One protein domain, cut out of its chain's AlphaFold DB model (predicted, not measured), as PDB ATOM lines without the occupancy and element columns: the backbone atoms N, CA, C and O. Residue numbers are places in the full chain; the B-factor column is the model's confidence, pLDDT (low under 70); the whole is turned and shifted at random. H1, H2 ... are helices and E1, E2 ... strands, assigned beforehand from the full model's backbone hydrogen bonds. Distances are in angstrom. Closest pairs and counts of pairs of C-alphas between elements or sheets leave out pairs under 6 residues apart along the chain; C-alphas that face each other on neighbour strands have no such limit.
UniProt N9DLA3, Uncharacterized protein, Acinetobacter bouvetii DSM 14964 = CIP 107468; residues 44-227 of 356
ATOM      1  N   GLU A  44      43.824  48.799 -44.833       79.81
ATOM      2  CA  GLU A  44      44.061  47.351 -44.888       79.81
ATOM      3  C   GLU A  44      44.244  46.748 -43.483       79.81
ATOM      4  O   GLU A  44      43.775  45.643 -43.209       79.81
ATOM      5  N   LYS A  45      44.881  47.485 -42.559       83.50
ATOM      6  CA  LYS A  45      44.976  47.072 -41.147       83.50
ATOM      7  C   LYS A  45      43.609  47.077 -40.460       83.50
ATOM      8  O   LYS A  45      43.285  46.103 -39.788       83.50
ATOM      9  N   GLN A  46      42.823  48.133 -40.669       85.50
ATOM     10  CA  GLN A  46      41.481  48.289 -40.093       85.50
ATOM     11  C   GLN A  46      40.482  47.263 -40.646       85.50
ATOM     12  O   GLN A  46      39.582  46.821 -39.950       85.50
ATOM     13  N   ILE A  47      40.654  46.809 -41.885       87.38
ATOM     14  CA  ILE A  47      39.810  45.752 -42.458       87.38
ATOM     15  C   ILE A  47      40.159  44.383 -41.881       87.38
ATOM     16  O   ILE A  47      39.278  43.543 -41.719       87.38
ATOM     17  N   ALA A  48      41.435  44.144 -41.572       86.31
ATOM     18  CA  ALA A  48      41.855  42.885 -40.971       86.31
ATOM     19  C   ALA A  48      41.334  42.731 -39.534       86.31
ATOM     20  O   ALA A  48      40.943  41.630 -39.160       86.31
ATOM     21  N   HIS A  49      41.334  43.815 -38.753       86.56
ATOM     22  CA  HIS A  49      40.868  43.829 -37.367       86.56
ATOM     23  C   HIS A  49      40.160  45.149 -37.077       86.56
ATOM     24  O   HIS A  49      40.683  46.210 -37.430       86.56
ATOM     25  N   ALA A  50      39.003  45.073 -36.418       88.56
ATOM     26  CA  ALA A  50      38.270  46.257 -36.001       88.56
ATOM     27  C   ALA A  50      39.172  47.151 -35.127       88.56
ATOM     28  O   ALA A  50      39.863  46.634 -34.246       88.56
ATOM     29  N   PRO A  51      39.232  48.469 -35.386       88.56
ATOM     30  CA  PRO A  51      40.074  49.366 -34.610       88.56
ATOM     31  C   PRO A  51      39.535  49.524 -33.186       88.56
ATOM     32  O   PRO A  51      38.328  49.439 -32.963       88.56
ATOM     33  N   GLU A  52      40.428  49.811 -32.246       89.88
ATOM     34  CA  GLU A  52      40.078  50.120 -30.857       89.88
ATOM     35  C   GLU A  52      39.129  51.330 -30.793       89.88
ATOM     36  O   GLU A  52      39.267  52.298 -31.552       89.88
ATOM     37  N   LEU A  53      38.155  51.260 -29.887       90.50
ATOM     38  CA  LEU A  53      37.215  52.336 -29.581       90.50
ATOM     39  C   LEU A  53      37.382  52.724 -28.119       90.50
ATOM     40  O   LEU A  53      37.661  51.865 -27.291       90.50
ATOM     41  N   PHE A  54      37.185  53.998 -27.798       86.94
ATOM     42  CA  PHE A  54      37.445  54.537 -26.465       86.94
ATOM     43  C   PHE A  54      36.206  55.227 -25.900       86.94
ATOM     44  O   PHE A  54      35.527  55.956 -26.626       86.94
ATOM     45  N   ASP A  55      35.922  55.037 -24.613       84.12
ATOM     46  CA  ASP A  55      34.884  55.802 -23.909       84.12
ATOM     47  C   ASP A  55      35.398  57.229 -23.657       84.12
ATOM     48  O   ASP A  55      36.516  57.433 -23.178       84.12
ATOM     49  N   GLN A  56      34.611  58.251 -24.004       81.06
ATOM     50  CA  GLN A  56      35.033  59.647 -23.870       81.06
ATOM     51  C   GLN A  56      35.327  60.064 -22.417       81.06
ATOM     52  O   GLN A  56      36.154  60.952 -22.198       81.06
ATOM     53  N   SER A  57      34.648  59.479 -21.430       79.06
ATOM     54  CA  SER A  57      34.737  59.896 -20.028       79.06
ATOM     55  C   SER A  57      36.052  59.482 -19.369       79.06
ATOM     56  O   SER A  57      36.687  60.296 -18.697       79.06
ATOM     57  N   ASN A  58      36.473  58.233 -19.578       79.62
ATOM     58  CA  ASN A  58      37.653  57.642 -18.947       79.62
ATOM     59  C   ASN A  58      38.818  57.458 -19.933       79.62
ATOM     60  O   ASN A  58      39.958  57.291 -19.501       79.62
ATOM     61  N   ASN A  59      38.556  57.564 -21.242       78.19
ATOM     62  CA  ASN A  59      39.521  57.359 -22.317       78.19
ATOM     63  C   ASN A  59      40.187  55.969 -22.300       78.19
ATOM     64  O   ASN A  59      41.316  55.797 -22.781       78.19
ATOM     65  N   GLU A  60      39.488  54.997 -21.725       84.81
ATOM     66  CA  GLU A  60      39.824  53.581 -21.755       84.81
ATOM     67  C   GLU A  60      39.141  52.920 -22.951       84.81
ATOM     68  O   GLU A  60      38.169  53.442 -23.505       84.81
ATOM     69  N   GLU A  61      39.685  51.786 -23.379       88.69
ATOM     70  CA  GLU A  61      39.096  51.006 -24.459       88.69
ATOM     71  C   GLU A  61      37.715  50.480 -24.045       88.69
ATOM     72  O   GLU A  61      37.531  50.013 -22.917       88.69
ATOM     73  N   ILE A  62      36.744  50.543 -24.959       90.12
ATOM     74  CA  ILE A  62      35.434  49.928 -24.759       90.12
ATOM     75  C   ILE A  62      35.642  48.418 -24.571       90.12
ATOM     76  O   ILE A  62      36.203  47.780 -25.457       90.12
ATOM     77  N   PRO A  63      35.191  47.804 -23.468       90.00
ATOM     78  CA  PRO A  63      35.369  46.371 -23.256       90.00
ATOM     79  C   PRO A  63      34.686  45.520 -24.333       90.00
ATOM     80  O   PRO A  63      33.597  45.859 -24.797       90.00
ATOM     81  N   ASP A  64      35.247  44.347 -24.640       88.12
ATOM     82  CA  ASP A  64      34.657  43.381 -25.585       88.12
ATOM     83  C   ASP A  64      33.211  42.993 -25.231       88.12
ATOM     84  O   ASP A  64      32.399  42.720 -26.109       88.12
ATOM     85  N   SER A  65      32.846  43.001 -23.944       87.88
ATOM     86  CA  SER A  65      31.476  42.711 -23.493       87.88
ATOM     87  C   SER A  65      30.440  43.742 -23.953       87.88
ATOM     88  O   SER A  65      29.243  43.461 -23.910       87.88
ATOM     89  N   GLN A  66      30.892  44.919 -24.379       90.31
ATOM     90  CA  GLN A  66      30.084  46.009 -24.914       90.31
ATOM     91  C   GLN A  66      30.261  46.171 -26.432       90.31
ATOM     92  O   GLN A  66      29.720  47.114 -27.010       90.31
ATOM     93  N   GLN A  67      31.006  45.267 -27.076       93.94
ATOM     94  CA  GLN A  67      31.231  45.236 -28.518       93.94
ATOM     95  C   GLN A  67      30.674  43.931 -29.100       93.94
ATOM     96  O   GLN A  67      31.173  42.836 -28.854       93.94
ATOM     97  N   LEU A  68      29.628  44.039 -29.909       94.44
ATOM     98  CA  LEU A  68      28.952  42.909 -30.528       94.44
ATOM     99  C   LEU A  68      29.296  42.829 -32.012       94.44
ATOM    100  O   LEU A  68      29.074  43.772 -32.771       94.44
ATOM    101  N   MET A  69      29.797  41.671 -32.438       94.56
ATOM    102  CA  MET A  69      30.017  41.382 -33.852       94.56
ATOM    103  C   MET A  69      28.727  40.887 -34.501       94.56
ATOM    104  O   MET A  69      28.161  39.871 -34.096       94.56
ATOM    105  N   ILE A  70      28.296  41.588 -35.543       93.94
ATOM    106  CA  ILE A  70      27.109  41.260 -36.321       93.94
ATOM    107  C   ILE A  70      27.533  40.411 -37.533       93.94
ATOM    108  O   ILE A  70      28.293  40.875 -38.390       93.94
ATOM    109  N   PRO A  71      27.063  39.158 -37.647       91.00
ATOM    110  CA  PRO A  71      27.401  38.294 -38.769       91.00
ATOM    111  C   PRO A  71      26.699  38.760 -40.051       91.00
ATOM    112  O   PRO A  71      25.488  38.619 -40.202       91.00
ATOM    113  N   ALA A  72      27.479  39.240 -41.024       87.69
ATOM    114  CA  ALA A  72      26.953  39.702 -42.312       87.69
ATOM    115  C   ALA A  72      26.168  38.624 -43.088       87.69
ATOM    116  O   ALA A  72      25.321  38.954 -43.909       87.69
ATOM    117  N   SER A  73      26.420  37.338 -42.811       84.44
ATOM    118  CA  SER A  73      25.734  36.204 -43.444       84.44
ATOM    119  C   SER A  73      24.241  36.103 -43.120       84.44
ATOM    120  O   SER A  73      23.551  35.304 -43.743       84.44
ATOM    121  N   VAL A  74      23.754  36.848 -42.123       84.69
ATOM    122  CA  VAL A  74      22.337  36.849 -41.723       84.69
ATOM    123  C   VAL A  74      21.495  37.765 -42.619       84.69
ATOM    124  O   VAL A  74      20.274  37.623 -42.672       84.69
ATOM    125  N   PHE A  75      22.129  38.678 -43.356       86.88
ATOM    126  CA  PHE A  75      21.439  39.720 -44.108       86.88
ATOM    127  C   PHE A  75      21.224  39.371 -45.578       86.88
ATOM    128  O   PHE A  75      21.974  38.606 -46.186       86.88
ATOM    129  N   SER A  76      20.183  39.975 -46.151       76.00
ATOM    130  CA  SER A  76      19.875  39.888 -47.578       76.00
ATOM    131  C   SER A  76      20.522  41.037 -48.358       76.00
ATOM    132  O   SER A  76      20.894  42.058 -47.782       76.00
ATOM    133  N   GLY A  77      20.634  40.885 -49.678       76.12
ATOM    134  CA  GLY A  77      21.049  41.971 -50.577       76.12
ATOM    135  C   GLY A  77      19.886  42.770 -51.165       76.12
ATOM    136  O   GLY A  77      20.111  43.582 -52.064       76.12
ATOM    137  N   ASP A  78      18.661  42.498 -50.715       79.94
ATOM    138  CA  ASP A  78      17.456  43.147 -51.213       79.94
ATOM    139  C   ASP A  78      17.248  44.493 -50.517       79.94
ATOM    140  O   ASP A  78      17.548  44.656 -49.334       79.94
ATOM    141  N   ALA A  79      16.720  45.465 -51.263       77.00
ATOM    142  CA  ALA A  79      16.427  46.786 -50.725       77.00
ATOM    143  C   ALA A  79      15.412  46.686 -49.578       77.00
ATOM    144  O   ALA A  79      14.351  46.074 -49.727       77.00
ATOM    145  N   LEU A  80      15.735  47.319 -48.454       84.44
ATOM    146  CA  LEU A  80      14.853  47.386 -47.300       84.44
ATOM    147  C   LEU A  80      13.886  48.560 -47.457       84.44
ATOM    148  O   LEU A  80      14.260  49.639 -47.910       84.44
ATOM    149  N   GLN A  81      12.633  48.346 -47.069       79.25
ATOM    150  CA  GLN A  81      11.657  49.417 -46.905       79.25
ATOM    151  C   GLN A  81      11.182  49.392 -45.460       79.25
ATOM    152  O   GLN A  81      10.548  48.429 -45.035       79.25
ATOM    153  N   ILE A  82      11.540  50.434 -44.714       82.56
ATOM    154  CA  ILE A  82      11.115  50.650 -43.332       82.56
ATOM    155  C   ILE A  82      10.192  51.866 -43.354       82.56
ATOM    156  O   ILE A  82      10.601  52.943 -43.784       82.56
ATOM    157  N   ASP A  83       8.940  51.677 -42.946       82.00
ATOM    158  CA  ASP A  83       7.960  52.754 -42.827       82.00
ATOM    159  C   ASP A  83       7.954  53.288 -41.391       82.00
ATOM    160  O   ASP A  83       7.553  52.586 -40.456       82.00
ATOM    161  N   ASP A  84       8.374  54.542 -41.225       75.88
ATOM    162  CA  ASP A  84       8.451  55.220 -39.930       75.88
ATOM    163  C   ASP A  84       7.073  55.462 -39.278       75.88
ATOM    164  O   ASP A  84       7.008  55.799 -38.097       75.88
ATOM    165  N   GLN A  85       5.963  55.300 -40.014       76.12
ATOM    166  CA  GLN A  85       4.602  55.469 -39.479       76.12
ATOM    167  C   GLN A  85       3.987  54.177 -38.918       76.12
ATOM    168  O   GLN A  85       2.947  54.229 -38.257       76.12
ATOM    169  N   GLY A  86       4.599  53.020 -39.183       79.38
ATOM    170  CA  GLY A  86       4.118  51.713 -38.733       79.38
ATOM    171  C   GLY A  86       4.700  51.261 -37.390       79.38
ATOM    172  O   GLY A  86       5.478  51.956 -36.742       79.38
ATOM    173  N   ASP A  87       4.361  50.037 -36.976       89.25
ATOM    174  CA  ASP A  87       5.045  49.380 -35.853       89.25
ATOM    175  C   ASP A  87       6.458  48.965 -36.293       89.25
ATOM    176  O   ASP A  87       6.665  47.912 -36.901       89.25
ATOM    177  N   ILE A  88       7.433  49.838 -36.031       91.19
ATOM    178  CA  ILE A  88       8.835  49.663 -36.434       91.19
ATOM    179  C   ILE A  88       9.429  48.382 -35.836       91.19
ATOM    180  O   ILE A  88      10.170  47.671 -36.515       91.19
ATOM    181  N   LEU A  89       9.079  48.033 -34.594       91.88
ATOM    182  CA  LEU A  89       9.599  46.825 -33.952       91.88
ATOM    183  C   LEU A  89       9.097  45.564 -34.667       91.88
ATOM    184  O   LEU A  89       9.875  44.639 -34.909       91.88
ATOM    185  N   ALA A  90       7.813  45.531 -35.034       91.31
ATOM    186  CA  ALA A  90       7.250  44.431 -35.811       91.31
ATOM    187  C   ALA A  90       7.871  44.341 -37.217       91.31
ATOM    188  O   ALA A  90       8.171  43.239 -37.674       91.31
ATOM    189  N   GLN A  91       8.118  45.481 -37.873       91.88
ATOM    190  CA  GLN A  91       8.771  45.527 -39.187       91.88
ATOM    191  C   GLN A  91      10.195  44.955 -39.145       91.88
ATOM    192  O   GLN A  91      10.521  44.078 -39.945       91.88
ATOM    193  N   PHE A  92      11.022  45.374 -38.179       92.31
ATOM    194  CA  PHE A  92      12.385  44.846 -38.009       92.31
ATOM    195  C   PHE A  92      12.386  43.329 -37.784       92.31
ATOM    196  O   PHE A  92      13.198  42.619 -38.369       92.31
ATOM    197  N   LYS A  93      11.443  42.818 -36.984       91.31
ATOM    198  CA  LYS A  93      11.318  41.380 -36.699       91.31
ATOM    199  C   LYS A  93      10.781  40.554 -37.870       91.31
ATOM    200  O   LYS A  93      11.023  39.350 -37.915       91.31
ATOM    201  N   ALA A  94      10.043  41.170 -38.790       90.25
ATOM    202  CA  ALA A  94       9.524  40.499 -39.980       90.25
ATOM    203  C   ALA A  94      10.585  40.333 -41.081       90.25
ATOM    204  O   ALA A  94      10.480  39.424 -41.906       90.25
ATOM    205  N   LEU A  95      11.601  41.199 -41.099       90.38
ATOM    206  CA  LEU A  95      12.716  41.140 -42.040       90.38
ATOM    207  C   LEU A  95      13.771  40.107 -41.602       90.38
ATOM    208  O   LEU A  95      13.840  39.762 -40.419       90.38
ATOM    209  N   PRO A  96      14.632  39.622 -42.519       90.44
ATOM    210  CA  PRO A  96      15.842  38.893 -42.147       90.44
ATOM    211  C   PRO A  96      16.723  39.768 -41.246       90.44
ATOM    212  O   PRO A  96      17.309  40.755 -41.696       90.44
ATOM    213  N   HIS A  97      16.778  39.419 -39.963       93.50
ATOM    214  CA  HIS A  97      17.411  40.230 -38.934       93.50
ATOM    215  C   HIS A  97      18.384  39.413 -38.093       93.50
ATOM    216  O   HIS A  97      18.275  38.194 -37.956       93.50
ATOM    217  N   TRP A  98      19.322  40.129 -37.488       95.69
ATOM    218  CA  TRP A  98      20.125  39.636 -36.384       95.69
ATOM    219  C   TRP A  98      19.628  40.288 -35.095       95.69
ATOM    220  O   TRP A  98      19.417  41.498 -35.063       95.69
ATOM    221  N   GLU A  99      19.454  39.498 -34.039       95.69
ATOM    222  CA  GLU A  99      19.136  39.999 -32.703       95.69
ATOM    223  C   GLU A  99      20.286  39.676 -31.747       95.69
ATOM    224  O   GLU A  99      20.806  38.554 -31.723       95.69
ATOM    225  N   SER A 100      20.705  40.670 -30.967       95.12
ATOM    226  CA  SER A 100      21.738  40.485 -29.959       95.12
ATOM    227  C   SER A 100      21.229  39.664 -28.771       95.12
ATOM    228  O   SER A 100      20.037  39.694 -28.449       95.12
ATOM    229  N   PRO A 101      22.130  39.027 -28.004       92.62
ATOM    230  CA  PRO A 101      21.817  38.643 -26.636       92.62
ATOM    231  C   PRO A 101      21.316  39.851 -25.833       92.62
ATOM    232  O   PRO A 101      21.698  40.994 -26.105       92.62
ATOM    233  N   ILE A 102      20.484  39.592 -24.824       91.75
ATOM    234  CA  ILE A 102      20.061  40.627 -23.881       91.75
ATOM    235  C   ILE A 102      21.273  41.038 -23.043       91.75
ATOM    236  O   ILE A 102      21.916  40.207 -22.397       91.75
ATOM    237  N   MET A 103      21.564  42.331 -23.051       90.19
ATOM    238  CA  MET A 103      22.622  42.960 -22.283       90.19
ATOM    239  C   MET A 103      22.033  43.752 -21.130       90.19
ATOM    240  O   MET A 103      21.088  44.521 -21.298       90.19
ATOM    241  N   ARG A 104      22.646  43.614 -19.958       88.38
ATOM    242  CA  ARG A 104      22.273  44.388 -18.781       88.38
ATOM    243  C   ARG A 104      23.114  45.655 -18.719       88.38
ATOM    244  O   ARG A 104      24.288  45.603 -18.359       88.38
ATOM    245  N   VAL A 105      22.511  46.786 -19.063       84.69
ATOM    246  CA  VAL A 105      23.165  48.096 -19.033       84.69
ATOM    247  C   VAL A 105      23.011  48.682 -17.632       84.69
ATOM    248  O   VAL A 105      21.895  48.927 -17.175       84.69
ATOM    249  N   GLN A 106      24.133  48.879 -16.939       81.62
ATOM    250  CA  GLN A 106      24.188  49.678 -15.713       81.62
ATOM    251  C   GLN A 106      24.479  51.118 -16.102       81.62
ATOM    252  O   GLN A 106      25.427  51.371 -16.844       81.62
ATOM    253  N   ASN A 107      23.643  52.044 -15.650       69.06
ATOM    254  CA  ASN A 107      23.689  53.407 -16.135       69.06
ATOM    255  C   ASN A 107      23.574  54.426 -15.008       69.06
ATOM    256  O   ASN A 107      22.508  54.589 -14.414       69.06
ATOM    257  N   ASP A 108      24.663  55.153 -14.778       67.50
ATOM    258  CA  ASP A 108      24.717  56.236 -13.797       67.50
ATOM    259  C   ASP A 108      24.124  57.554 -14.341       67.50
ATOM    260  O   ASP A 108      23.741  58.426 -13.561       67.50
ATOM    261  N   PHE A 109      24.010  57.697 -15.670       69.81
ATOM    262  CA  PHE A 109      23.666  58.954 -16.353       69.81
ATOM    263  C   PHE A 109      22.359  58.899 -17.163       69.81
ATOM    264  O   PHE A 109      21.941  59.903 -17.734       69.81
ATOM    265  N   GLY A 110      21.694  57.742 -17.212       77.88
ATOM    266  CA  GLY A 110      20.438  57.540 -17.942       77.88
ATOM    267  C   GLY A 110      20.562  57.590 -19.471       77.88
ATOM    268  O   GLY A 110      19.549  57.751 -20.149       77.88
ATOM    269  N   GLN A 111      21.773  57.457 -20.025       85.81
ATOM    270  CA  GLN A 111      22.061  57.505 -21.466       85.81
ATOM    271  C   GLN A 111      22.782  56.249 -21.974       85.81
ATOM    272  O   GLN A 111      23.669  55.720 -21.310       85.81
ATOM    273  N   LEU A 112      22.406  55.773 -23.155       89.06
ATOM    274  CA  LEU A 112      23.063  54.684 -23.870       89.06
ATOM    275  C   LEU A 112      23.495  55.197 -25.239       89.06
ATOM    276  O   LEU A 112      22.663  55.456 -26.107       89.06
ATOM    277  N   PHE A 113      24.801  55.299 -25.429       90.38
ATOM    278  CA  PHE A 113      25.416  55.593 -26.710       90.38
ATOM    279  C   PHE A 113      25.635  54.291 -27.460       90.38
ATOM    280  O   PHE A 113      26.242  53.353 -26.949       90.38
ATOM    281  N   MET A 114      25.136  54.249 -28.684       93.00
ATOM    282  CA  MET A 114      25.287  53.161 -29.628       93.00
ATOM    283  C   MET A 114      26.146  53.652 -30.785       93.00
ATOM    284  O   MET A 114      25.911  54.733 -31.318       93.00
ATOM    285  N   HIS A 115      27.131  52.860 -31.180       94.50
ATOM    286  CA  HIS A 115      28.046  53.159 -32.270       94.50
ATOM    287  C   HIS A 115      28.120  51.968 -33.218       94.50
ATOM    288  O   HIS A 115      28.367  50.847 -32.776       94.50
ATOM    289  N   LEU A 116      27.924  52.209 -34.511       95.50
ATOM    290  CA  LEU A 116      28.051  51.185 -35.540       95.50
ATOM    291  C   LEU A 116      29.226  51.523 -36.452       95.50
ATOM    292  O   LEU A 116      29.312  52.628 -36.993       95.50
ATOM    293  N   ASP A 117      30.099  50.548 -36.667       95.12
ATOM    294  CA  ASP A 117      31.151  50.633 -37.665       95.12
ATOM    295  C   ASP A 117      31.361  49.291 -38.373       95.12
ATOM    296  O   ASP A 117      31.075  48.216 -37.843       95.12
ATOM    297  N   PHE A 118      31.780  49.344 -39.636       94.81
ATOM    298  CA  PHE A 118      31.908  48.142 -40.451       94.81
ATOM    299  C   PHE A 118      32.896  48.328 -41.594       94.81
ATOM    300  O   PHE A 118      33.029  49.408 -42.175       94.81
ATOM    301  N   ALA A 119      33.601  47.252 -41.929       94.38
ATOM    302  CA  ALA A 119      34.654  47.291 -42.930       94.38
ATOM    303  C   ALA A 119      34.716  46.008 -43.756       94.38
ATOM    304  O   ALA A 119      34.318  44.918 -43.332       94.38
ATOM    305  N   GLY A 120      35.263  46.137 -44.958       92.81
ATOM    306  CA  GLY A 120      35.378  45.012 -45.867       92.81
ATOM    307  C   GLY A 120      35.949  45.383 -47.222       92.81
ATOM    308  O   GLY A 120      36.640  46.388 -47.395       92.81
ATOM    309  N   ILE A 121      35.661  44.522 -48.193       90.88
ATOM    310  CA  ILE A 121      36.018  44.724 -49.594       90.88
ATOM    311  C   ILE A 121      34.728  44.857 -50.397       90.88
ATOM    312  O   ILE A 121      33.852  44.001 -50.305       90.88
ATOM    313  N   GLN A 122      34.622  45.908 -51.199       89.69
ATOM    314  CA  GLN A 122      33.494  46.153 -52.090       89.69
ATOM    315  C   GLN A 122      33.959  46.012 -53.540       89.69
ATOM    316  O   GLN A 122      34.977  46.590 -53.927       89.69
ATOM    317  N   ASN A 123      33.200  45.263 -54.346       87.56
ATOM    318  CA  ASN A 123      33.468  45.075 -55.779       87.56
ATOM    319  C   ASN A 123      32.418  45.731 -56.700       87.56
ATOM    320  O   ASN A 123      32.351  45.459 -57.899       87.56
ATOM    321  N   THR A 124      31.562  46.577 -56.131       83.19
ATOM    322  CA  THR A 124      30.445  47.263 -56.792       83.19
ATOM    323  C   THR A 124      30.435  48.744 -56.408       83.19
ATOM    324  O   THR A 124      31.241  49.172 -55.593       83.19
ATOM    325  N   ARG A 125      29.553  49.541 -57.020       76.69
ATOM    326  CA  ARG A 125      29.254  50.924 -56.596       76.69
ATOM    327  C   ARG A 125      27.910  51.055 -55.880       76.69
ATOM    328  O   ARG A 125      27.511  52.165 -55.561       76.69
ATOM    329  N   LYS A 126      27.176  49.951 -55.715       86.56
ATOM    330  CA  LYS A 126      25.957  49.941 -54.903       86.56
ATOM    331  C   LYS A 126      26.350  50.109 -53.446       86.56
ATOM    332  O   LYS A 126      27.295  49.444 -53.031       86.56
ATOM    333  N   ASP A 127      25.621  50.945 -52.727       89.19
ATOM    334  CA  ASP A 127      25.829  51.150 -51.303       89.19
ATOM    335  C   ASP A 127      25.209  50.011 -50.486       89.19
ATOM    336  O   ASP A 127      24.233  49.390 -50.913       89.19
ATOM    337  N   ALA A 128      25.803  49.726 -49.329       90.69
ATOM    338  CA  ALA A 128      25.220  48.859 -48.315       90.69
ATOM    339  C   ALA A 128      24.558  49.722 -47.242       90.69
ATOM    340  O   ALA A 128      25.121  50.746 -46.853       90.69
ATOM    341  N   GLU A 129      23.400  49.284 -46.759       93.38
ATOM    342  CA  GLU A 129      22.601  49.982 -45.750       93.38
ATOM    343  C   GLU A 129      22.356  49.051 -44.562       93.38
ATOM    344  O   GLU A 129      21.948  47.903 -44.740       93.38
ATOM    345  N   ILE A 130      22.630  49.531 -43.352       93.75
ATOM    346  CA  ILE A 130      22.459  48.800 -42.097       93.75
ATOM    347  C   ILE A 130      21.629  49.667 -41.160       93.75
ATOM    348  O   ILE A 130      21.982  50.813 -40.882       93.75
ATOM    349  N   TYR A 131      20.559  49.087 -40.629       94.44
ATOM    350  CA  TYR A 131      19.690  49.722 -39.653       94.44
ATOM    351  C   TYR A 131      19.729  48.947 -38.346       94.44
ATOM    352  O   TYR A 131      19.637  47.718 -38.350       94.44
ATOM    353  N   VAL A 132      19.852  49.651 -37.222       95.31
ATOM    354  CA  VAL A 132      19.918  49.030 -35.894       95.31
ATOM    355  C   VAL A 132      18.939  49.703 -34.945       95.31
ATOM    356  O   VAL A 132      18.961  50.918 -34.771       95.31
ATOM    357  N   LEU A 133      18.100  48.893 -34.309       94.75
ATOM    358  CA  LEU A 133      17.084  49.314 -33.356       94.75
ATOM    359  C   LEU A 133      17.442  48.819 -31.952       94.75
ATOM    360  O   LEU A 133      17.659  47.622 -31.755       94.75
ATOM    361  N   ALA A 134      17.458  49.724 -30.972       94.31
ATOM    362  CA  ALA A 134      17.598  49.369 -29.562       94.31
ATOM    363  C   ALA A 134      16.230  49.035 -28.941       94.31
ATOM    364  O   ALA A 134      15.272  49.808 -29.046       94.31
ATOM    365  N   VAL A 135      16.144  47.888 -28.270       94.62
ATOM    366  CA  VAL A 135      14.926  47.355 -27.649       94.62
ATOM    367  C   VAL A 135      15.142  47.206 -26.151       94.62
ATOM    368  O   VAL A 135      16.011  46.468 -25.696       94.62
ATOM    369  N   CYS A 136      14.316  47.892 -25.375       92.50
ATOM    370  CA  CYS A 136      14.316  47.871 -23.925       92.50
ATOM    371  C   CYS A 136      13.329  46.802 -23.428       92.50
ATOM    372  O   CYS A 136      12.184  46.729 -23.880       92.50
ATOM    373  N   HIS A 137      13.775  45.969 -22.483       91.06
ATOM    374  CA  HIS A 137      12.982  44.890 -21.889       91.06
ATOM    375  C   HIS A 137      12.444  45.317 -20.518       91.06
ATOM    376  O   HIS A 137      13.199  45.582 -19.585       91.06
ATOM    377  N   LEU A 138      11.122  45.385 -20.384       85.06
ATOM    378  CA  LEU A 138      10.411  45.736 -19.153       85.06
ATOM    379  C   LEU A 138       9.620  44.509 -18.686       85.06
ATOM    380  O   LEU A 138       8.446  44.324 -19.019       85.06
ATOM    381  N   GLY A 139      10.287  43.623 -17.941       80.38
ATOM    382  CA  GLY A 139       9.720  42.330 -17.555       80.38
ATOM    383  C   GLY A 139       9.495  41.441 -18.781       80.38
ATOM    384  O   GLY A 139      10.447  41.073 -19.456       80.38
ATOM    385  N   SER A 140       8.238  41.096 -19.074       79.50
ATOM    386  CA  SER A 140       7.867  40.320 -20.270       79.50
ATOM    387  C   SER A 140       7.571  41.178 -21.505       79.50
ATOM    388  O   SER A 140       7.258  40.628 -22.560       79.50
ATOM    389  N   HIS A 141       7.613  42.508 -21.387       86.06
ATOM    390  CA  HIS A 141       7.303  43.421 -22.484       86.06
ATOM    391  C   HIS A 141       8.572  43.956 -23.145       86.06
ATOM    392  O   HIS A 141       9.548  44.279 -22.473       86.06
ATOM    393  N   GLN A 142       8.528  44.078 -24.471       90.12
ATOM    394  CA  GLN A 142       9.596  44.651 -25.284       90.12
ATOM    395  C   GLN A 142       9.092  45.930 -25.933       90.12
ATOM    396  O   GLN A 142       8.024  45.937 -26.548       90.12
ATOM    397  N   THR A 143       9.862  47.001 -25.803       90.81
ATOM    398  CA  THR A 143       9.547  48.300 -26.399       90.81
ATOM    399  C   THR A 143      10.807  48.916 -26.982       90.81
ATOM    400  O   THR A 143      11.906  48.649 -26.505       90.81
ATOM    401  N   ILE A 144      10.665  49.772 -27.989       91.50
ATOM    402  CA  ILE A 144      11.793  50.550 -28.514       91.50
ATOM    403  C   ILE A 144      12.341  51.438 -27.392       91.50
ATOM    404  O   ILE A 144      11.563  52.054 -26.658       91.50
ATOM    405  N   CYS A 145      13.664  51.481 -27.232       90.62
ATOM    406  CA  CYS A 145      14.264  52.382 -26.257       90.62
ATOM    407  C   CYS A 145      14.009  53.846 -26.670       90.62
ATOM    408  O   CYS A 145      14.171  54.188 -27.843       90.62
ATOM    409  N   PRO A 146      13.602  54.725 -25.741       88.12
ATOM    410  CA  PRO A 146      13.301  56.114 -26.068       88.12
ATOM    411  C   PRO A 146      14.557  56.858 -26.533       88.12
ATOM    412  O   PRO A 146      15.627  56.677 -25.964       88.12
ATOM    413  N   LEU A 147      14.434  57.719 -27.543       84.94
ATOM    414  CA  LEU A 147      15.531  58.585 -27.989       84.94
ATOM    415  C   LEU A 147      15.820  59.696 -26.975       84.94
ATOM    416  O   LEU A 147      14.901  60.189 -26.313       84.94
ATOM    417  N   ASN A 148      17.071  60.159 -26.910       77.69
ATOM    418  CA  ASN A 148      17.380  61.379 -26.168       77.69
ATOM    419  C   ASN A 148      16.933  62.634 -26.942       77.69
ATOM    420  O   ASN A 148      17.476  62.969 -27.990       77.69
ATOM    421  N   SER A 149      15.973  63.381 -26.387       66.00
ATOM    422  CA  SER A 149      15.449  64.621 -26.978       66.00
ATOM    423  C   SER A 149      16.461  65.771 -27.028       66.00
ATOM    424  O   SER A 149      16.268  66.711 -27.798       66.00
ATOM    425  N   ALA A 150      17.542  65.705 -26.243       61.16
ATOM    426  CA  ALA A 150      18.639  66.672 -26.299       61.16
ATOM    427  C   ALA A 150      19.457  66.571 -27.600       61.16
ATOM    428  O   ALA A 150      20.055  67.561 -28.022       61.16
ATOM    429  N   TYR A 151      19.441  65.401 -28.247       61.44
ATOM    430  CA  TYR A 151      20.110  65.128 -29.516       61.44
ATOM    431  C   TYR A 151      19.097  64.508 -30.484       61.44
ATOM    432  O   TYR A 151      19.068  63.288 -30.654       61.44
ATOM    433  N   PRO A 152      18.216  65.333 -31.081       59.44
ATOM    434  CA  PRO A 152      17.127  64.839 -31.908       59.44
ATOM    435  C   PRO A 152      17.674  64.060 -33.105       59.44
ATOM    436  O   PRO A 152      18.494  64.565 -33.872       59.44
ATOM    437  N   GLN A 153      17.192  62.830 -33.248       70.31
ATOM    438  CA  GLN A 153      17.444  61.975 -34.403       70.31
ATOM    439  C   GLN A 153      16.225  61.986 -35.310       70.31
ATOM    440  O   GLN A 153      15.097  62.113 -34.834       70.31
ATOM    441  N   GLU A 154      16.454  61.841 -36.614       76.50
ATOM    442  CA  GLU A 154      15.366  61.756 -37.595       76.50
ATOM    443  C   GLU A 154      14.548  60.469 -37.420       76.50
ATOM    444  O   GLU A 154      13.328  60.497 -37.561       76.50
ATOM    445  N   HIS A 155      15.205  59.372 -37.031       84.62
ATOM    446  CA  HIS A 155      14.596  58.053 -36.875       84.62
ATOM    447  C   HIS A 155      14.889  57.460 -35.490       84.62
ATOM    448  O   HIS A 155      15.896  57.776 -34.862       84.62
ATOM    449  N   VAL A 156      14.018  56.561 -35.018       86.31
ATOM    450  CA  VAL A 156      14.194  55.820 -33.744       86.31
ATOM    451  C   VAL A 156      15.232  54.695 -33.825       86.31
ATOM    452  O   VAL A 156      15.621  54.116 -32.809       86.31
ATOM    453  N   TYR A 157      15.685  54.378 -35.031       90.56
ATOM    454  CA  TYR A 157      16.766  53.443 -35.309       90.56
ATOM    455  C   TYR A 157      17.981  54.199 -35.848       90.56
ATOM    456  O   TYR A 157      17.864  55.241 -36.492       90.56
ATOM    457  N   LEU A 158      19.159  53.628 -35.629       91.69
ATOM    458  CA  LEU A 158      20.385  54.072 -36.273       91.69
ATOM    459  C   LEU A 158      20.373  53.629 -37.735       91.69
ATOM    460  O   LEU A 158      20.108  52.462 -38.012       91.69
ATOM    461  N   ASN A 159      20.695  54.542 -38.649       92.44
ATOM    462  CA  ASN A 159      20.896  54.266 -40.070       92.44
ATOM    463  C   ASN A 159      22.373  54.473 -40.420       92.44
ATOM    464  O   ASN A 159      22.944  55.526 -40.126       92.44
ATOM    465  N   ALA A 160      22.978  53.477 -41.056       92.62
ATOM    466  CA  ALA A 160      24.317  53.564 -41.598       92.62
ATOM    467  C   ALA A 160      24.351  53.125 -43.059       92.62
ATOM    468  O   ALA A 160      23.858  52.055 -43.408       92.62
ATOM    469  N   SER A 161      24.993  53.927 -43.904       91.81
ATOM    470  CA  SER A 161      25.122  53.654 -45.334       91.81
ATOM    471  C   SER A 161      26.530  53.934 -45.819       91.81
ATOM    472  O   SER A 161      27.075  54.997 -45.530       91.81
ATOM    473  N   THR A 162      27.096  53.039 -46.635       91.25
ATOM    474  CA  THR A 162      28.436  53.238 -47.223       91.25
ATOM    475  C   THR A 162      28.534  54.437 -48.169       91.25
ATOM    476  O   THR A 162      29.632  54.818 -48.584       91.25
ATOM    477  N   LYS A 163      27.390  55.032 -48.512       89.12
ATOM    478  CA  LYS A 163      27.298  56.289 -49.249       89.12
ATOM    479  C   LYS A 163      27.916  57.452 -48.475       89.12
ATOM    480  O   LYS A 163      28.560  58.322 -49.060       89.12
ATOM    481  N   ASP A 164      27.730  57.441 -47.160       85.31
ATOM    482  CA  ASP A 164      28.090  58.523 -46.255       85.31
ATOM    483  C   ASP A 164      29.194  58.052 -45.299       85.31
ATOM    484  O   ASP A 164      29.353  56.861 -45.071       85.31
ATOM    485  N   GLN A 165      30.015  58.964 -44.771       85.00
ATOM    486  CA  GLN A 165      30.999  58.685 -43.701       85.00
ATOM    487  C   GLN A 165      31.906  57.441 -43.903       85.00
ATOM    488  O   GLN A 165      32.327  56.789 -42.945       85.00
ATOM    489  N   THR A 166      32.252  57.127 -45.157       89.81
ATOM    490  CA  THR A 166      33.031  55.931 -45.514       89.81
ATOM    491  C   THR A 166      34.372  56.292 -46.143       89.81
ATOM    492  O   THR A 166      34.453  57.060 -47.103       89.81
ATOM    493  N   GLU A 167      35.449  55.724 -45.603       90.19
ATOM    494  CA  GLU A 167      36.789  55.816 -46.179       90.19
ATOM    495  C   GLU A 167      36.987  54.707 -47.217       90.19
ATOM    496  O   GLU A 167      36.745  53.537 -46.923       90.19
ATOM    497  N   TYR A 168      37.486  55.064 -48.405       86.31
ATOM    498  CA  TYR A 168      37.761  54.124 -49.492       86.31
ATOM    499  C   TYR A 168      39.233  54.121 -49.896       86.31
ATOM    500  O   TYR A 168      39.876  55.168 -49.980       86.31
ATOM    501  N   GLN A 169      39.748  52.944 -50.247       86.12
ATOM    502  CA  GLN A 169      41.055  52.797 -50.881       86.12
ATOM    503  C   GLN A 169      41.006  51.753 -51.993       86.12
ATOM    504  O   GLN A 169      40.532  50.637 -51.804       86.12
ATOM    505  N   THR A 170      41.532  52.099 -53.164       84.31
ATOM    506  CA  THR A 170      41.649  51.170 -54.291       84.31
ATOM    507  C   THR A 170      42.646  50.051 -53.993       84.31
ATOM    508  O   THR A 170      43.742  50.291 -53.484       84.31
ATOM    509  N   ILE A 171      42.285  48.818 -54.355       81.38
ATOM    510  CA  ILE A 171      43.174  47.658 -54.240       81.38
ATOM    511  C   ILE A 171      44.045  47.587 -55.505       81.38
ATOM    512  O   ILE A 171      43.544  47.403 -56.618       81.38
ATOM    513  N   GLY A 172      45.357  47.791 -55.353       61.81
ATOM    514  CA  GLY A 172      46.313  47.777 -56.466       61.81
ATOM    515  C   GLY A 172      46.507  46.374 -57.053       61.81
ATOM    516  O   GLY A 172      46.708  45.419 -56.311       61.81
ATOM    517  N   GLY A 173      46.471  46.250 -58.386       58.56
ATOM    518  CA  GLY A 173      46.743  44.996 -59.114       58.56
ATOM    519  C   GLY A 173      45.535  44.371 -59.824       58.56
ATOM    520  O   GLY A 173      45.710  43.565 -60.731       58.56
ATOM    521  N   SER A 174      44.316  44.788 -59.493       48.97
ATOM    522  CA  SER A 174      43.107  44.434 -60.243       48.97
ATOM    523  C   SER A 174      42.688  45.593 -61.136       48.97
ATOM    524  O   SER A 174      42.759  46.748 -60.723       48.97
ATOM    525  N   SER A 175      42.225  45.301 -62.347       51.69
ATOM    526  CA  SER A 175      41.600  46.247 -63.272       51.69
ATOM    527  C   SER A 175      40.391  46.967 -62.635       51.69
ATOM    528  O   SER A 175      39.246  46.582 -62.853       51.69
ATOM    529  N   GLY A 176      40.644  47.990 -61.815       56.09
ATOM    530  CA  GLY A 176      39.748  49.097 -61.473       56.09
ATOM    531  C   GLY A 176      38.378  48.803 -60.847       56.09
ATOM    532  O   GLY A 176      37.474  49.599 -61.091       56.09
ATOM    533  N   LYS A 177      38.168  47.716 -60.086       70.81
ATOM    534  CA  LYS A 177      36.819  47.388 -59.560       70.81
ATOM    535  C   LYS A 177      36.722  46.933 -58.100       70.81
ATOM    536  O   LYS A 177      35.640  46.528 -57.702       70.81
ATOM    537  N   SER A 178      37.795  46.998 -57.314       84.38
ATOM    538  CA  SER A 178      37.769  46.569 -55.910       84.38
ATOM    539  C   SER A 178      38.304  47.656 -54.992       84.38
ATOM    540  O   SER A 178      39.381  48.216 -55.232       84.38
ATOM    541  N   TRP A 179      37.558  47.927 -53.925       88.06
ATOM    542  CA  TRP A 179      37.905  48.912 -52.912       88.06
ATOM    543  C   TRP A 179      37.874  48.280 -51.529       88.06
ATOM    544  O   TRP A 179      36.947  47.557 -51.172       88.06
ATOM    545  N   TYR A 180      38.892  48.590 -50.744       90.31
ATOM    546  CA  TYR A 180      38.804  48.549 -49.298       90.31
ATOM    547  C   TYR A 180      37.865  49.665 -48.846       90.31
ATOM    548  O   TYR A 180      37.993  50.790 -49.334       90.31
ATOM    549  N   TYR A 181      36.952  49.358 -47.927       91.38
ATOM    550  CA  TYR A 181      36.083  50.353 -47.312       91.38
ATOM    551  C   TYR A 181      36.079  50.216 -45.789       91.38
ATOM    552  O   TYR A 181      36.177  49.109 -45.254       91.38
ATOM    553  N   TYR A 182      35.941  51.350 -45.108       93.62
ATOM    554  CA  TYR A 182      35.650  51.427 -43.681       93.62
ATOM    555  C   TYR A 182      34.618  52.527 -43.444       93.62
ATOM    556  O   TYR A 182      34.916  53.712 -43.599       93.62
ATOM    557  N   ALA A 183      33.403  52.110 -43.109       93.00
ATOM    558  CA  ALA A 183      32.286  52.976 -42.780       93.00
ATOM    559  C   ALA A 183      32.240  53.144 -41.258       93.00
ATOM    560  O   ALA A 183      32.255  52.154 -40.520       93.00
ATOM    561  N   LYS A 184      32.254  54.391 -40.782       90.94
ATOM    562  CA  LYS A 184      32.435  54.700 -39.358       90.94
ATOM    563  C   LYS A 184      31.763  56.012 -38.977       90.94
ATOM    564  O   LYS A 184      31.564  56.869 -39.828       90.94
ATOM    565  N   GLY A 185      31.535  56.210 -37.682       84.00
ATOM    566  CA  GLY A 185      30.983  57.462 -37.156       84.00
ATOM    567  C   GLY A 185      29.459  57.489 -37.035       84.00
ATOM    568  O   GLY A 185      28.916  58.506 -36.610       84.00
ATOM    569  N   TYR A 186      28.769  56.381 -37.323       91.75
ATOM    570  CA  TYR A 186      27.329  56.284 -37.097       91.75
ATOM    571  C   TYR A 186      27.064  56.063 -35.616       91.75
ATOM    572  O   TYR A 186      27.512  55.076 -35.028       91.75
ATOM    573  N   THR A 187      26.333  56.990 -35.013       90.88
ATOM    574  CA  THR A 187      26.021  56.960 -33.587       90.88
ATOM    575  C   THR A 187      24.555  57.243 -33.346       90.88
ATOM    576  O   THR A 187      23.979  58.099 -34.016       90.88
ATOM    577  N   ALA A 188      23.984  56.587 -32.344       90.31
ATOM    578  CA  ALA A 188      22.676  56.916 -31.814       90.31
ATOM    579  C   ALA A 188      22.708  56.957 -30.285       90.31
ATOM    580  O   ALA A 188      23.517  56.280 -29.660       90.31
ATOM    581  N   GLU A 189      21.831  57.753 -29.684       89.06
ATOM    582  CA  GLU A 189      21.737  57.939 -28.251       89.06
ATOM    583  C   GLU A 189      20.309  57.662 -27.787       89.06
ATOM    584  O   GLU A 189      19.340  58.282 -28.236       89.06
ATOM    585  N   TYR A 190      20.208  56.731 -26.849       88.56
ATOM    586  CA  TYR A 190      18.964  56.304 -26.240       88.56
ATOM    587  C   TYR A 190      18.942  56.687 -24.765       88.56
ATOM    588  O   TYR A 190      19.971  56.730 -24.092       88.56
ATOM    589  N   LEU A 191      17.751  56.938 -24.243       86.19
ATOM    590  CA  LEU A 191      17.506  57.133 -22.828       86.19
ATOM    591  C   LEU A 191      17.247  55.786 -22.162       86.19
ATOM    592  O   LEU A 191      16.427  54.984 -22.609       86.19
ATOM    593  N   ILE A 192      17.916  55.579 -21.038       82.69
ATOM    594  CA  ILE A 192      17.725  54.427 -20.173       82.69
ATOM    595  C   ILE A 192      17.053  54.922 -18.899       82.69
ATOM    596  O   ILE A 192      17.651  55.621 -18.085       82.69
ATOM    597  N   SER A 193      15.768  54.602 -18.753       70.44
ATOM    598  CA  SER A 193      14.908  55.189 -17.717       70.44
ATOM    599  C   SER A 193      15.153  54.643 -16.306       70.44
ATOM    600  O   SER A 193      14.635  55.202 -15.340       70.44
ATOM    601  N   THR A 194      15.915  53.560 -16.166       74.31
ATOM    602  CA  THR A 194      16.210  52.903 -14.887       74.31
ATOM    603  C   THR A 194      17.724  52.791 -14.674       74.31
ATOM    604  O   THR A 194      18.466  52.650 -15.641       74.31
ATOM    605  N   PRO A 195      18.219  52.776 -13.420       79.00
ATOM    606  CA  PRO A 195      19.654  52.605 -13.136       79.00
ATOM    607  C   PRO A 195      20.249  51.315 -13.720       79.00
ATOM    608  O   PRO A 195      21.452  51.199 -13.942       79.00
ATOM    609  N   VAL A 196      19.391  50.319 -13.938       83.62
ATOM    610  CA  VAL A 196      19.725  49.062 -14.590       83.62
ATOM    611  C   VAL A 196      18.597  48.716 -15.549       83.62
ATOM    612  O   VAL A 196      17.440  48.643 -15.126       83.62
ATOM    613  N   GLN A 197      18.930  48.489 -16.815       86.88
ATOM    614  CA  GLN A 197      17.971  48.172 -17.868       86.88
ATOM    615  C   GLN A 197      18.510  47.039 -18.733       86.88
ATOM    616  O   GLN A 197      19.670  47.057 -19.146       86.88
ATOM    617  N   ASP A 198      17.651  46.071 -19.022       92.06
ATOM    618  CA  ASP A 198      17.950  45.016 -19.980       92.06
ATOM    619  C   ASP A 198      17.619  45.529 -21.390       92.06
ATOM    620  O   ASP A 198      16.524  46.055 -21.634       92.06
ATOM    621  N   VAL A 199      18.588  45.421 -22.300       92.75
ATOM    622  CA  VAL A 199      18.536  45.951 -23.669       92.75
ATOM    623  C   VAL A 199      18.985  44.868 -24.651       92.75
ATOM    624  O   VAL A 199      19.968  44.175 -24.401       92.75
ATOM    625  N   SER A 200      18.290  44.720 -25.776       95.25
ATOM    626  CA  SER A 200      18.789  43.994 -26.952       95.25
ATOM    627  C   SER A 200      18.792  44.902 -28.176       95.25
ATOM    628  O   SER A 200      18.179  45.970 -28.183       95.25
ATOM    629  N   PHE A 201      19.501  44.485 -29.217       95.81
ATOM    630  CA  PHE A 201      19.614  45.213 -30.472       95.81
ATOM    631  C   PHE A 201      19.138  44.333 -31.613       95.81
ATOM    632  O   PHE A 201      19.538  43.173 -31.702       95.81
ATOM    633  N   ILE A 202      18.313  44.892 -32.493       96.19
ATOM    634  CA  ILE A 202      17.868  44.224 -33.714       96.19
ATOM    635  C   ILE A 202      18.480  44.963 -34.894       96.19
ATOM    636  O   ILE A 202      18.236  46.154 -35.075       96.19
ATOM    637  N   ALA A 203      19.276  44.257 -35.686       95.88
ATOM    638  CA  ALA A 203      19.878  44.777 -36.899       95.88
ATOM    639  C   ALA A 203      19.210  44.163 -38.129       95.88
ATOM    640  O   ALA A 203      19.014  42.949 -38.192       95.88
ATOM    641  N   VAL A 204      18.917  44.997 -39.121       94.94
ATOM    642  CA  VAL A 204      18.515  44.596 -40.475       94.94
ATOM    643  C   VAL A 204      19.437  45.294 -41.464       94.94
ATOM    644  O   VAL A 204      19.859  46.424 -41.225       94.94
ATOM    645  N   ALA A 205      19.780  44.637 -42.566       92.94
ATOM    646  CA  ALA A 205      20.651  45.246 -43.561       92.94
ATOM    647  C   ALA A 205      20.322  44.806 -44.989       92.94
ATOM    648  O   ALA A 205      19.862  43.685 -45.218       92.94
ATOM    649  N   SER A 206      20.617  45.705 -45.924       92.25
ATOM    650  CA  SER A 206      20.721  45.459 -47.358       92.25
ATOM    651  C   SER A 206      22.203  45.497 -47.722       92.25
ATOM    652  O   SER A 206      22.805  46.568 -47.831       92.25
ATOM    653  N   ILE A 207      22.823  44.322 -47.851       88.75
ATOM    654  CA  ILE A 207      24.243  44.195 -48.203       88.75
ATOM    655  C   ILE A 207      24.346  43.491 -49.560       88.75
ATOM    656  O   ILE A 207      24.087  42.286 -49.640       88.75
ATOM    657  N   PRO A 208      24.732  44.197 -50.641       86.44
ATOM    658  CA  PRO A 208      24.883  43.577 -51.954       86.44
ATOM    659  C   PRO A 208      25.872  42.405 -51.923       86.44
ATOM    660  O   PRO A 208      26.893  42.462 -51.239       86.44
ATOM    661  N   GLN A 209      25.612  41.353 -52.704       82.44
ATOM    662  CA  GLN A 209      26.425  40.124 -52.706       82.44
ATOM    663  C   GLN A 209      27.898  40.359 -53.085       82.44
ATOM    664  O   GLN A 209      28.769  39.553 -52.767       82.44
ATOM    665  N   GLU A 210      28.197  41.465 -53.767       84.81
ATOM    666  CA  GLU A 210      29.550  41.857 -54.154       84.81
ATOM    667  C   GLU A 210      30.371  42.472 -53.003       84.81
ATOM    668  O   GLU A 210      31.550  42.795 -53.204       84.81
ATOM    669  N   TYR A 211      29.775  42.628 -51.816       85.75
ATOM    670  CA  TYR A 211      30.469  42.977 -50.581       85.75
ATOM    671  C   TYR A 211      31.025  41.732 -49.895       85.75
ATOM    672  O   TYR A 211      30.312  40.799 -49.539       85.75
ATOM    673  N   GLN A 212      32.320  41.764 -49.610       88.44
ATOM    674  CA  GLN A 212      32.966  40.853 -48.676       88.44
ATOM    675  C   GLN A 212      33.164  41.593 -47.357       88.44
ATOM    676  O   GLN A 212      34.249  42.120 -47.083       88.44
ATOM    677  N   SER A 213      32.098  41.652 -46.558       86.06
ATOM    678  CA  SER A 213      32.176  42.193 -45.203       86.06
ATOM    679  C   SER A 213      33.145  41.350 -44.374       86.06
ATOM    680  O   SER A 213      33.047  40.119 -44.349       86.06
ATOM    681  N   LYS A 214      34.127  42.000 -43.746       91.62
ATOM    682  CA  LYS A 214      35.059  41.328 -42.832       91.62
ATOM    683  C   LYS A 214      34.526  41.336 -41.416       91.62
ATOM    684  O   LYS A 214      34.640  40.328 -40.725       91.62
ATOM    685  N   TRP A 215      33.935  42.451 -41.018       93.81
ATOM    686  CA  TRP A 215      33.310  42.613 -39.723       93.81
ATOM    687  C   TRP A 215      32.299  43.758 -39.784       93.81
ATOM    688  O   TRP A 215      32.457  44.727 -40.529       93.81
ATOM    689  N   ILE A 216      31.251  43.615 -38.981       95.38
ATOM    690  CA  ILE A 216      30.266  44.643 -38.664       95.38
ATOM    691  C   ILE A 216      30.204  44.638 -37.146       95.38
ATOM    692  O   ILE A 216      29.980  43.579 -36.558       95.38
ATOM    693  N   ARG A 217      30.446  45.779 -36.511       96.12
ATOM    694  CA  ARG A 217      30.530  45.873 -35.061       96.12
ATOM    695  C   ARG A 217      29.551  46.913 -34.544       96.12
ATOM    696  O   ARG A 217      29.534  48.053 -34.998       96.12
ATOM    697  N   LEU A 218      28.786  46.505 -33.541       96.00
ATOM    698  CA  LEU A 218      27.955  47.373 -32.729       96.00
ATOM    699  C   LEU A 218      28.612  47.544 -31.364       96.00
ATOM    700  O   LEU A 218      28.805  46.566 -30.653       96.00
ATOM    701  N   SER A 219      28.952  48.771 -31.000       95.00
ATOM    702  CA  SER A 219      29.555  49.091 -29.707       95.00
ATOM    703  C   SER A 219      28.622  49.966 -28.890       95.00
ATOM    704  O   SER A 219      27.932  50.824 -29.441       95.00
ATOM    705  N   THR A 220      28.603  49.762 -27.580       93.00
ATOM    706  CA  THR A 220      27.724  50.505 -26.673       93.00
ATOM    707  C   THR A 220      28.491  51.077 -25.497       93.00
ATOM    708  O   THR A 220      29.396  50.422 -24.998       93.00
ATOM    709  N   ALA A 221      28.107  52.252 -25.013       89.69
ATOM    710  CA  ALA A 221      28.694  52.864 -23.825       89.69
ATOM    711  C   ALA A 221      27.684  53.784 -23.131       89.69
ATOM    712  O   ALA A 221      26.646  54.129 -23.695       89.69
ATOM    713  N   THR A 222      27.981  54.199 -21.901       85.62
ATOM    714  CA  THR A 222      27.191  55.215 -21.180       85.62
ATOM    715  C   THR A 222      27.642  56.645 -21.489       85.62
ATOM    716  O   THR A 222      26.961  57.594 -21.111       85.62
ATOM    717  N   HIS A 223      28.740  56.802 -22.234       85.00
ATOM    718  CA  HIS A 223      29.258  58.071 -22.750       85.00
ATOM    719  C   HIS A 223      29.541  57.966 -24.255       85.00
ATOM    720  O   HIS A 223      29.576  56.858 -24.798       85.00
ATOM    721  N   PRO A 224      29.780  59.088 -24.956       84.25
ATOM    722  CA  PRO A 224      30.141  59.047 -26.367       84.25
ATOM    723  C   PRO A 224      31.390  58.195 -26.633       84.25
ATOM    724  O   PRO A 224      32.363  58.229 -25.879       84.25
ATOM    725  N   ILE A 225      31.364  57.454 -27.740       86.25
ATOM    726  CA  ILE A 225      32.444  56.557 -28.162       86.25
ATOM    727  C   ILE A 225      33.347  57.274 -29.175       86.25
ATOM    728  O   ILE A 225      32.867  57.913 -30.114       86.25
ATOM    729  N   LEU A 226      34.663  57.154 -29.004       84.38
ATOM    730  CA  LEU A 226      35.687  57.795 -29.827       84.38
ATOM    731  C   LEU A 226      36.536  56.761 -30.582       84.38
ATOM    732  O   LEU A 226      36.900  55.722 -30.042       84.38
ATOM    733  N   HIS A 227      36.941  57.081 -31.815       79.81
ATOM    734  CA  HIS A 227      37.820  56.230 -32.645       79.81
ATOM    735  C   HIS A 227      39.317  56.379 -32.357       79.81
ATOM    736  O   HIS A 227      40.151  55.705 -32.962       79.81
TER     737      HIS A 227
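What this domain is: This is residues 44 to 227 of the 356 residues of an uncharacterized protein of Acinetobacter bouvetii DSM 14964 = CIP 107468 (UniProt N9DLA3). Two strongly twisted sheets lie face to face as a sandwich, with the short helix H2 packed on the outer side of the branched sheet E2, E3, E5, E6, E7, E10 and the short helix H1 on the outer side of the five-strand sheet E1 - E11 - E4 - E9 - E8. The sheets are not flat on each other: their best planes are 36 degrees apart. The printed part has 184 residues, with two named helices and eleven named strands in the order H1, E1, H2, then E2 to E11; neighbour strands are antiparallel, and the class is mostly strand. The whole is compact, with a radius of gyration of the C-alphas of 16.6 A and spans of 55 by 39 by 27 A.

How they stand to each other: Begin in the branched sheet at E5, residues 129 to 138. On one side of it lie E6, residues 141 to 144, and E7, residues 158 to 161; on the other side lies E10, residues 196 to 206. Look for N 136 and O 143, N 130 and O 160, and N 131 and O 204, each 2.8 A apart and within hydrogen-bond range. E2, residues 97 to 99, and E3, residues 103 to 106, lie on one side of E10, with N 98 to O 203 and N 105 to O 197 both 2.9 A. The other sheet runs E1, residues 67 to 69, E11, residues 211 to 221, E4, residues 111 to 122, E9, residues 179 to 191, and E8, residues 166 to 170. Here N 68 to O 218, N 115 to O 219 and N 114 to O 188 are 2.8 A, and N 167 to O 182 is 2.9 A. E5 and E6 form a hairpin, as do E8 and E9. Between the sheets, the closest C-alphas of E7 and E9 are those of Leu 158 and Ala 188, 5.8 A apart. H2, residues 88 to 94, is on the branched sheet at a height of 8.1 A and runs across the strands, at 73 degrees to E5 on the local plane; its closest C-alphas to E10 are Phe 92 and Val 204, 6.6 A. H1, residues 44 to 48, is on the other sheet at a height of 7.7 A. In H1 and H2 every O i to N i+4 pair is within hydrogen-bond range.

Where its parts are: Find C-alpha 44 at (44.061, 47.351, -44.888), where H1 begins. E9 runs 37.3 A from C-alpha 179 at (37.905, 48.912, -52.912); E4 spans 34.6 A, E10 33.0 A and E5 29.6 A. E11 bends by 57 degrees at residue 214 and ends at C-alpha 221, (28.694, 52.864, -23.825).

The domain as a whole: The C-alphas farthest apart, Gly 139 and Ser 175, are 55.9 A from each other. The printed part has no cut; the long links are H1 to E1, E1 to H2 and E6 to E7. The model's pLDDT is under 70 at residues 107 to 109, 149 to 152 and 172 to 176.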